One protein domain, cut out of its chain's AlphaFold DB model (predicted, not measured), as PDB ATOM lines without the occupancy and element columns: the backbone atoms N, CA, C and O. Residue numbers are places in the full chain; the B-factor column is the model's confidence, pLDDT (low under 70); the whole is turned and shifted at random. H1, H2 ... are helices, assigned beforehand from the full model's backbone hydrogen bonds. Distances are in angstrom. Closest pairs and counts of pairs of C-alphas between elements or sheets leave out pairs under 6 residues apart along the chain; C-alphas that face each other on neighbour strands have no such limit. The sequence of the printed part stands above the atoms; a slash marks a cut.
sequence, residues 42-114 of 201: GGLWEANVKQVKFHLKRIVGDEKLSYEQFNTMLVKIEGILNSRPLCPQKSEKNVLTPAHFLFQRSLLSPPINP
ATOM      1  N   GLY A  42       1.029  91.516 105.448       82.25
ATOM      2  CA  GLY A  42       1.505  90.185 105.800       82.25
ATOM      3  C   GLY A  42       1.661  89.154 104.721       82.25
ATOM      4  O   GLY A  42       2.168  88.066 105.001       82.25
ATOM      5  N   GLY A  43       1.351  89.505 103.476       86.62
ATOM      6  CA  GLY A  43       1.364  88.540 102.382       86.62
ATOM      7  C   GLY A  43       2.690  87.783 102.243       86.62
ATOM      8  O   GLY A  43       2.680  86.589 101.946       86.62
ATOM      9  N   LEU A  44       3.838  88.427 102.497       81.69
ATOM     10  CA  LEU A  44       5.145  87.790 102.318       81.69
ATOM     11  C   LEU A  44       5.437  86.704 103.369       81.69
ATOM     12  O   LEU A  44       5.840  85.596 103.001       81.69
ATOM     13  N   TRP A  45       5.246  86.984 104.664       83.94
ATOM     14  CA  TRP A  45       5.468  85.959 105.693       83.94
ATOM     15  C   TRP A  45       4.353  84.919 105.694       83.94
ATOM     16  O   TRP A  45       4.646  83.741 105.871       83.94
ATOM     17  N   GLU A  46       3.109  85.299 105.405       88.56
ATOM     18  CA  GLU A  46       2.005  84.349 105.249       88.56
ATOM     19  C   GLU A  46       2.251  83.385 104.086       88.56
ATOM     20  O   GLU A  46       2.029  82.181 104.226       88.56
ATOM     21  N   ALA A  47       2.790  83.868 102.961       87.06
ATOM     22  CA  ALA A  47       3.193  83.015 101.848       87.06
ATOM     23  C   ALA A  47       4.314  82.039 102.241       87.06
ATOM     24  O   ALA A  47       4.283  80.875 101.833       87.06
ATOM     25  N   ASN A  48       5.284  82.471 103.056       85.81
ATOM     26  CA  ASN A  48       6.316  81.576 103.587       85.81
ATOM     27  C   ASN A  48       5.720  80.543 104.566       85.81
ATOM     28  O   ASN A  48       6.001  79.354 104.430       85.81
ATOM     29  N   VAL A  49       4.836  80.952 105.485       90.00
ATOM     30  CA  VAL A  49       4.121  80.044 106.404       90.00
ATOM     31  C   VAL A  49       3.297  79.018 105.624       90.00
ATOM     32  O   VAL A  49       3.310  77.829 105.948       90.00
ATOM     33  N   LYS A  50       2.617  79.449 104.557       90.19
ATOM     34  CA  LYS A  50       1.867  78.569 103.655       90.19
ATOM     35  C   LYS A  50       2.777  77.526 103.004       90.19
ATOM     36  O   LYS A  50       2.405  76.357 102.971       90.19
ATOM     37  N   GLN A  51       3.964  77.915 102.535       85.94
ATOM     38  CA  GLN A  51       4.937  76.978 101.958       85.94
ATOM     39  C   GLN A  51       5.453  75.964 102.982       85.94
ATOM     40  O   GLN A  51       5.501  74.772 102.678       85.94
ATOM     41  N   VAL A  52       5.776  76.403 104.202       88.38
ATOM     42  CA  VAL A  52       6.200  75.495 105.281       88.38
ATOM     43  C   VAL A  52       5.109  74.466 105.567       88.38
ATOM     44  O   VAL A  52       5.369  73.267 105.499       88.38
ATOM     45  N   LYS A  53       3.868  74.917 105.805       88.06
ATOM     46  CA  LYS A  53       2.722  74.031 106.070       88.06
ATOM     47  C   LYS A  53       2.458  73.066 104.917       88.06
ATOM     48  O   LYS A  53       2.182  71.893 105.151       88.06
ATOM     49  N   PHE A  54       2.562  73.550 103.681       85.75
ATOM     50  CA  PHE A  54       2.389  72.736 102.482       85.75
ATOM     51  C   PHE A  54       3.401  71.583 102.424       85.75
ATOM     52  O   PHE A  54       3.010  70.429 102.245       85.75
ATOM     53  N   HIS A  55       4.690  71.874 102.616       81.56
ATOM     54  CA  HIS A  55       5.730  70.844 102.605       81.56
ATOM     55  C   HIS A  55       5.621  69.896 103.797       81.56
ATOM     56  O   HIS A  55       5.746  68.687 103.617       81.56
ATOM     57  N   LEU A  56       5.323  70.425 104.982       84.94
ATOM     58  CA  LEU A  56       5.144  69.635 106.194       84.94
ATOM     59  C   LEU A  56       4.010  68.614 106.031       84.94
ATOM     60  O   LEU A  56       4.241  67.425 106.218       84.94
ATOM     61  N   LYS A  57       2.825  69.051 105.578       86.44
ATOM     62  CA  LYS A  57       1.674  68.161 105.351       86.44
ATOM     63  C   LYS A  57       1.985  67.064 104.335       86.44
ATOM     64  O   LYS A  57       1.572  65.927 104.513       86.44
ATOM     65  N   ARG A  58       2.712  67.390 103.264       80.38
ATOM     66  CA  ARG A  58       3.037  66.422 102.207       80.38
ATOM     67  C   ARG A  58       4.064  65.378 102.648       80.38
ATOM     68  O   ARG A  58       4.023  64.265 102.138       80.38
ATOM     69  N   ILE A  59       5.008  65.751 103.510       75.88
ATOM     70  CA  ILE A  59       6.080  64.845 103.938       75.88
ATOM     71  C   ILE A  59       5.643  64.001 105.138       75.88
ATOM     72  O   ILE A  59       5.930  62.813 105.157       75.88
ATOM     73  N   VAL A  60       4.967  64.610 106.113       79.69
ATOM     74  CA  VAL A  60       4.567  63.944 107.364       79.69
ATOM     75  C   VAL A  60       3.228  63.219 107.219       79.69
ATOM     76  O   VAL A  60       3.023  62.173 107.825       79.69
ATOM     77  N   GLY A  61       2.308  63.744 106.403       84.31
ATOM     78  CA  GLY A  61       0.964  63.180 106.280       84.31
ATOM     79  C   GLY A  61       0.253  63.137 107.634       84.31
ATOM     80  O   GLY A  61       0.192  64.155 108.326       84.31
ATOM     81  N   ASP A  62      -0.240  61.952 107.995       88.50
ATOM     82  CA  ASP A  62      -0.945  61.680 109.254       88.50
ATOM     83  C   ASP A  62      -0.045  61.013 110.320       88.50
ATOM     84  O   ASP A  62      -0.525  60.555 111.359       88.50
ATOM     85  N   GLU A  63       1.268  60.938 110.081       84.81
ATOM     86  CA  GLU A  63       2.220  60.334 111.015       84.81
ATOM     87  C   GLU A  63       2.407  61.194 112.277       84.81
ATOM     88  O   GLU A  63       2.561  62.418 112.220       84.81
ATOM     89  N   LYS A  64       2.442  60.547 113.448       88.88
ATOM     90  CA  LYS A  64       2.749  61.208 114.722       88.88
ATOM     91  C   LYS A  64       4.256  61.225 114.945       88.88
ATOM     92  O   LYS A  64       4.843  60.211 115.309       88.88
ATOM     93  N   LEU A  65       4.862  62.393 114.770       81.56
ATOM     94  CA  LEU A  65       6.280  62.603 115.041       81.56
ATOM     95  C   LEU A  65       6.527  62.919 116.519       81.56
ATOM     96  O   LEU A  65       5.748  63.635 117.152       81.56
ATOM     97  N   SER A  66       7.653  62.445 117.051       88.62
ATOM     98  CA  SER A  66       8.201  62.975 118.299       88.62
ATOM     99  C   SER A  66       8.635  64.433 118.118       88.62
ATOM    100  O   SER A  66       8.835  64.905 116.996       88.62
ATOM    101  N   TYR A  67       8.821  65.152 119.226       90.62
ATOM    102  CA  TYR A  67       9.293  66.538 119.186       90.62
ATOM    103  C   TYR A  67      10.602  66.686 118.391       90.62
ATOM    104  O   TYR A  67      10.696  67.535 117.506       90.62
ATOM    105  N   GLU A  68      11.579  65.808 118.632       86.94
ATOM    106  CA  GLU A  68      12.878  65.844 117.948       86.94
ATOM    107  C   GLU A  68      12.758  65.573 116.445       86.94
ATOM    108  O   GLU A  68      13.398  66.237 115.621       86.94
ATOM    109  N   GLN A  69      11.896  64.627 116.067       77.94
ATOM    110  CA  GLN A  69      11.613  64.332 114.663       77.94
ATOM    111  C   GLN A  69      10.937  65.524 113.983       77.94
ATOM    112  O   GLN A  69      11.342  65.925 112.893       77.94
ATOM    113  N   PHE A  70       9.954  66.136 114.643       86.69
ATOM    114  CA  PHE A  70       9.255  67.307 114.131       86.69
ATOM    115  C   PHE A  70      10.191  68.508 113.955       86.69
ATOM    116  O   PHE A  70      10.215  69.126 112.889       86.69
ATOM    117  N   ASN A  71      11.018  68.799 114.961       84.31
ATOM    118  CA  ASN A  71      12.003  69.874 114.908       84.31
ATOM    119  C   ASN A  71      13.007  69.653 113.764       84.31
ATOM    120  O   ASN A  71      13.238  70.538 112.941       84.31
ATOM    121  N   THR A  72      13.525  68.429 113.633       82.06
ATOM    122  CA  THR A  72      14.422  68.055 112.531       82.06
ATOM    123  C   THR A  72      13.756  68.251 111.165       82.06
ATOM    124  O   THR A  72      14.389  68.726 110.218       82.06
ATOM    125  N   MET A  73      12.473  67.908 111.046       78.62
ATOM    126  CA  MET A  73      11.705  68.113 109.820       78.62
ATOM    127  C   MET A  73      11.532  69.593 109.483       78.62
ATOM    128  O   MET A  73      11.710  69.967 108.321       78.62
ATOM    129  N   LEU A  74      11.256  70.444 110.473       85.69
ATOM    130  CA  LEU A  74      11.184  71.891 110.272       85.69
ATOM    131  C   LEU A  74      12.517  72.469 109.793       85.69
ATOM    132  O   LEU A  74      12.524  73.187 108.795       85.69
ATOM    133  N   VAL A  75      13.637  72.089 110.415       83.19
ATOM    134  CA  VAL A  75      14.982  72.530 110.002       83.19
ATOM    135  C   VAL A  75      15.292  72.102 108.560       83.19
ATOM    136  O   VAL A  75      15.839  72.870 107.767       83.19
ATOM    137  N   LYS A  76      14.898  70.884 108.163       78.12
ATOM    138  CA  LYS A  76      15.056  70.419 106.774       78.12
ATOM    139  C   LYS A  76      14.212  71.241 105.796       78.12
ATOM    140  O   LYS A  76      14.711  71.614 104.733       78.12
ATOM    141  N   ILE A  77      12.953  71.522 106.135       81.75
ATOM    142  CA  ILE A  77      12.058  72.343 105.308       81.75
ATOM    143  C   ILE A  77      12.608  73.767 105.181       81.75
ATOM    144  O   ILE A  77      12.656  74.301 104.073       81.75
ATOM    145  N   GLU A  78      13.079  74.359 106.276       85.88
ATOM    146  CA  GLU A  78      13.738  75.664 106.284       85.88
ATOM    147  C   GLU A  78      14.933  75.687 105.325       85.88
ATOM    148  O   GLU A  78      15.008  76.554 104.452       85.88
ATOM    149  N   GLY A  79      15.833  74.703 105.422       82.38
ATOM    150  CA  GLY A  79      16.995  74.600 104.541       82.38
ATOM    151  C   GLY A  79      16.614  74.522 103.060       82.38
ATOM    152  O   GLY A  79      17.234  75.182 102.222       82.38
ATOM    153  N   ILE A  80      15.552  73.779 102.727       80.69
ATOM    154  CA  ILE A  80      15.017  73.690 101.358       80.69
ATOM    155  C   ILE A  80      14.476  75.044 100.897       80.69
ATOM    156  O   ILE A  80      14.824  75.515  99.812       80.69
ATOM    157  N   LEU A  81      13.640  75.685 101.715       84.81
ATOM    158  CA  LEU A  81      13.046  76.974 101.381       84.81
ATOM    159  C   LEU A  81      14.113  78.058 101.233       84.81
ATOM    160  O   LEU A  81      13.994  78.883 100.329       84.81
ATOM    161  N   ASN A  82      15.165  78.039 102.045       87.88
ATOM    162  CA  ASN A  82      16.261  79.001 101.962       87.88
ATOM    163  C   ASN A  82      17.243  78.701 100.820       87.88
ATOM    164  O   ASN A  82      17.926  79.606 100.345       87.88
ATOM    165  N   SER A  83      17.272  77.470 100.308       81.88
ATOM    166  CA  SER A  83      18.084  77.083  99.144       81.88
ATOM    167  C   SER A  83      17.353  77.237  97.806       81.88
ATOM    168  O   SER A  83      17.929  76.950  96.757       81.88
ATOM    169  N   ARG A  84      16.084  77.672  97.807       81.44
ATOM    170  CA  ARG A  84      15.290  77.806  96.576       81.44
ATOM    171  C   ARG A  84      15.877  78.886  95.649       81.44
ATOM    172  O   ARG A  84      16.203  79.966  96.136       81.44
ATOM    173  N   PRO A  85      15.978  78.650  94.330       81.44
ATOM    174  CA  PRO A  85      16.414  79.680  93.390       81.44
ATOM    175  C   PRO A  85      15.370  80.801  93.289       81.44
ATOM    176  O   PRO A  85      14.175  80.531  93.168       81.44
ATOM    177  N   LEU A  86      15.832  82.049  93.335       81.00
ATOM    178  CA  LEU A  86      15.046  83.265  93.113       81.00
ATOM    179  C   LEU A  86      15.251  83.778  91.690       81.00
ATOM    180  O   LEU A  86      14.283  84.001  90.970       81.00
ATOM    181  N   CYS A  87      16.507  83.939  91.278       76.81
ATOM    182  CA  CYS A  87      16.866  84.387  89.939       76.81
ATOM    183  C   CYS A  87      18.272  83.902  89.542       76.81
ATOM    184  O   CYS A  87      19.104  83.635  90.415       76.81
ATOM    185  N   PRO A  88      18.553  83.757  88.237       72.19
ATOM    186  CA  PRO A  88      19.898  83.468  87.754       72.19
ATOM    187  C   PRO A  88      20.832  84.664  87.989       72.19
ATOM    188  O   PRO A  88      20.434  85.820  87.822       72.19
ATOM    189  N   GLN A  89      22.084  84.392  88.357       70.88
ATOM    190  CA  GLN A  89      23.114  85.421  88.460       70.88
ATOM    191  C   GLN A  89      23.665  85.733  87.061       70.88
ATOM    192  O   GLN A  89      24.017  84.828  86.313       70.88
ATOM    193  N   LYS A  90      23.744  87.019  86.688       57.97
ATOM    194  CA  LYS A  90      24.091  87.447  85.315       57.97
ATOM    195  C   LYS A  90      25.466  86.970  84.818       57.97
ATOM    196  O   LYS A  90      25.656  86.878  83.612       57.97
ATOM    197  N   SER A  91      26.417  86.721  85.715       56.09
ATOM    198  CA  SER A  91      27.826  86.472  85.377       56.09
ATOM    199  C   SER A  91      28.276  85.019  85.545       56.09
ATOM    200  O   SER A  91      29.378  84.676  85.129       56.09
ATOM    201  N   GLU A  92      27.463  84.157  86.156       53.75
ATOM    202  CA  GLU A  92      27.866  82.800  86.536       53.75
ATOM    203  C   GLU A  92      26.734  81.802  86.289       53.75
ATOM    204  O   GLU A  92      25.560  82.159  86.318       53.75
ATOM    205  N   LYS A  93      27.065  80.510  86.145       62.25
ATOM    206  CA  LYS A  93      26.090  79.396  86.111       62.25
ATOM    207  C   LYS A  93      25.397  79.158  87.473       62.25
ATOM    208  O   LYS A  93      24.952  78.048  87.757       62.25
ATOM    209  N   ASN A  94      25.333  80.182  88.320       67.38
ATOM    210  CA  ASN A  94      24.839  80.141  89.689       67.38
ATOM    211  C   ASN A  94      23.484  80.848  89.809       67.38
ATOM    212  O   ASN A  94      23.115  81.709  89.007       67.38
ATOM    213  N   VAL A  95      22.723  80.467  90.832       75.75
ATOM    214  CA  VAL A  95      21.397  81.016  91.134       75.75
ATOM    215  C   VAL A  95      21.425  81.724  92.481       75.75
ATOM    216  O   VAL A  95      21.938  81.187  93.464       75.75
ATOM    217  N   LEU A  96      20.832  82.914  92.541       79.56
ATOM    218  CA  LEU A  96      20.574  83.592  93.804       79.56
ATOM    219  C   LEU A  96      19.474  82.848  94.556       79.56
ATOM    220  O   LEU A  96      18.483  82.415  93.969       79.56
ATOM    221  N   THR A  97      19.640  82.711  95.865       81.62
ATOM    222  CA  THR A  97      18.704  82.019  96.767       81.62
ATOM    223  C   THR A  97      18.494  82.874  98.016       81.62
ATOM    224  O   THR A  97      19.352  83.712  98.306       81.62
ATOM    225  N   PRO A  98      17.415  82.683  98.800       86.62
ATOM    226  CA  PRO A  98      17.234  83.417 100.054       86.62
ATOM    227  C   PRO A  98      18.425  83.281 101.011       86.62
ATOM    228  O   PRO A  98      18.791  84.243 101.679       86.62
ATOM    229  N   ALA A  99      19.086  82.121 101.030       84.25
ATOM    230  CA  ALA A  99      20.282  81.888 101.828       84.25
ATOM    231  C   ALA A  99      21.432  82.852 101.505       84.25
ATOM    232  O   ALA A  99      22.162  83.238 102.413       84.25
ATOM    233  N   HIS A 100      21.566  83.301 100.255       81.62
ATOM    234  CA  HIS A 100      22.571  84.305  99.903       81.62
ATOM    235  C   HIS A 100      22.300  85.657 100.571       81.62
ATOM    236  O   HIS A 100      23.239  86.392 100.836       81.62
ATOM    237  N   PHE A 101      21.050  85.980 100.897       83.25
ATOM    238  CA  PHE A 101      20.721  87.204 101.630       83.25
ATOM    239  C   PHE A 101      20.849  87.011 103.145       83.25
ATOM    240  O   PHE A 101      21.371  87.881 103.832       83.25
ATOM    241  N   LEU A 102      20.415  85.857 103.662       82.62
ATOM    242  CA  LEU A 102      20.414  85.571 105.104       82.62
ATOM    243  C   LEU A 102      21.803  85.215 105.652       82.62
ATOM    244  O   LEU A 102      22.162  85.622 106.751       82.62
ATOM    245  N   PHE A 103      22.580  84.448 104.889       75.88
ATOM    246  CA  PHE A 103      23.863  83.882 105.311       75.88
ATOM    247  C   PHE A 103      25.036  84.342 104.444       75.88
ATOM    248  O   PHE A 103      26.158  83.889 104.667       75.88
ATOM    249  N   GLN A 104      24.787  85.186 103.434       75.19
ATOM    250  CA  GLN A 104      25.795  85.633 102.459       75.19
ATOM    251  C   GLN A 104      26.460  84.481 101.686       75.19
ATOM    252  O   GLN A 104      27.535  84.635 101.114       75.19
ATOM    253  N   ARG A 105      25.820  83.305 101.663       73.00
ATOM    254  CA  ARG A 105      26.318  82.094 101.002       73.00
ATOM    255  C   ARG A 105      25.190  81.122 100.680       73.00
ATOM    256  O   ARG A 105      24.114  81.173 101.272       73.00
ATOM    257  N   SER A 106      25.471  80.170  99.800       73.00
ATOM    258  CA  SER A 106      24.604  79.009  99.608       73.00
ATOM    259  C   SER A 106      24.650  78.087 100.833       73.00
ATOM    260  O   SER A 106      25.727  77.762 101.327       73.00
ATOM    261  N   LEU A 107      23.494  77.593 101.291       71.31
ATOM    262  CA  LEU A 107      23.435  76.555 102.335       71.31
ATOM    263  C   LEU A 107      24.005  75.207 101.870       71.31
ATOM    264  O   LEU A 107      24.305  74.354 102.699       71.31
ATOM    265  N   LEU A 108      24.174  75.022 100.558       66.44
ATOM    266  CA  LEU A 108      24.804  73.841  99.968       66.44
ATOM    267  C   LEU A 108      26.336  73.965  99.900       66.44
ATOM    268  O   LEU A 108      27.001  73.010  99.506       66.44
ATOM    269  N   SER A 109      26.905  75.126 100.251       59.09
ATOM    270  CA  SER A 109      28.356  75.294 100.318       59.09
ATOM    271  C   SER A 109      28.924  74.601 101.565       59.09
ATOM    272  O   SER A 109      28.256  74.588 102.608       59.09
ATOM    273  N   PRO A 110      30.177  74.109 101.521       52.62
ATOM    274  CA  PRO A 110      30.883  73.657 102.716       52.62
ATOM    275  C   PRO A 110      30.828  74.709 103.840       52.62
ATOM    276  O   PRO A 110      30.759  75.913 103.545       52.62
ATOM    277  N   PRO A 111      30.842  74.292 105.122       55.81
ATOM    278  CA  PRO A 111      30.898  75.228 106.239       55.81
ATOM    279  C   PRO A 111      32.166  76.083 106.138       55.81
ATOM    280  O   PRO A 111      33.253  75.573 105.865       55.81
ATOM    281  N   ILE A 112      32.021  77.393 106.349       54.12
ATOM    282  CA  ILE A 112      33.157  78.317 106.361       54.12
ATOM    283  C   ILE A 112      34.043  77.946 107.551       54.12
ATOM    284  O   ILE A 112      33.574  77.905 108.688       54.12
ATOM    285  N   ASN A 113      35.324  77.674 107.293       49.59
ATOM    286  CA  ASN A 113      36.297  77.476 108.357       49.59
ATOM    287  C   ASN A 113      36.465  78.808 109.113       49.59
ATOM    288  O   ASN A 113      36.901  79.783 108.496       49.59
ATOM    289  N   PRO A 114      36.176  78.876 110.425       55.38
ATOM    290  CA  PRO A 114      36.264  80.120 111.193       55.38
ATOM    291  C   PRO A 114      37.680  80.718 111.228       55.38
ATOM    292  O   PRO A 114      37.836  81.891 111.542       55.38
TER     293      PRO A 114
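AT A GLANCE: This is residues 42 to 114 of the 201 residues of the protein "CSON008322 protein" of Culicoides sonorensis (UniProt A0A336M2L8). Two helices, H1 and H2, cross steeply near their middles; beyond the last residues of H2 come a long loop, residues 83 to 97, and the small helix H3. Residues 42 to 47 of H1 and the tail 109 to 114 stick out. The printed part has 73 residues with three named helices, H1, H2, H3 in chain order, and no named strand: all helix. It is loose, radius of gyration of the C-alphas 14.8 A, spanning 45 by 34 by 21 A.

IN THESE COORDINATES: H1, residues 42 to 60, is 26.5 A long and begins at C-alpha 42 (1.505, 90.185, 105.800). H2, residues 67 to 82, is 22.4 A long. H3, residues 98 to 102, ends at C-alpha 102 (20.414, 85.571, 105.104).

HOW THE PARTS SIT: H1, with residues 52 to 56 alone, touches H2; the closest C-alphas, Val 52 and Ile 77, are 6.7 A apart. They run opposite ways at a steep tilt of 55 degrees. H2 and H3 only just touch, with 3 pairs of C-alphas within 8 A, the closest being Asn 82 and Pro 98, 4.9 A. H1 and H3 are apart. In H1, H2 and H3 every O i to N i+4 pair is within hydrogen-bond range.

THE WHOLE: The farthest C-alphas, Lys 64 and Ser 91, are 46.1 A apart. The printed part has no cut; the link H2 to H3 is long. Residues 90 to 94 and 108 to 114 have pLDDT under 70.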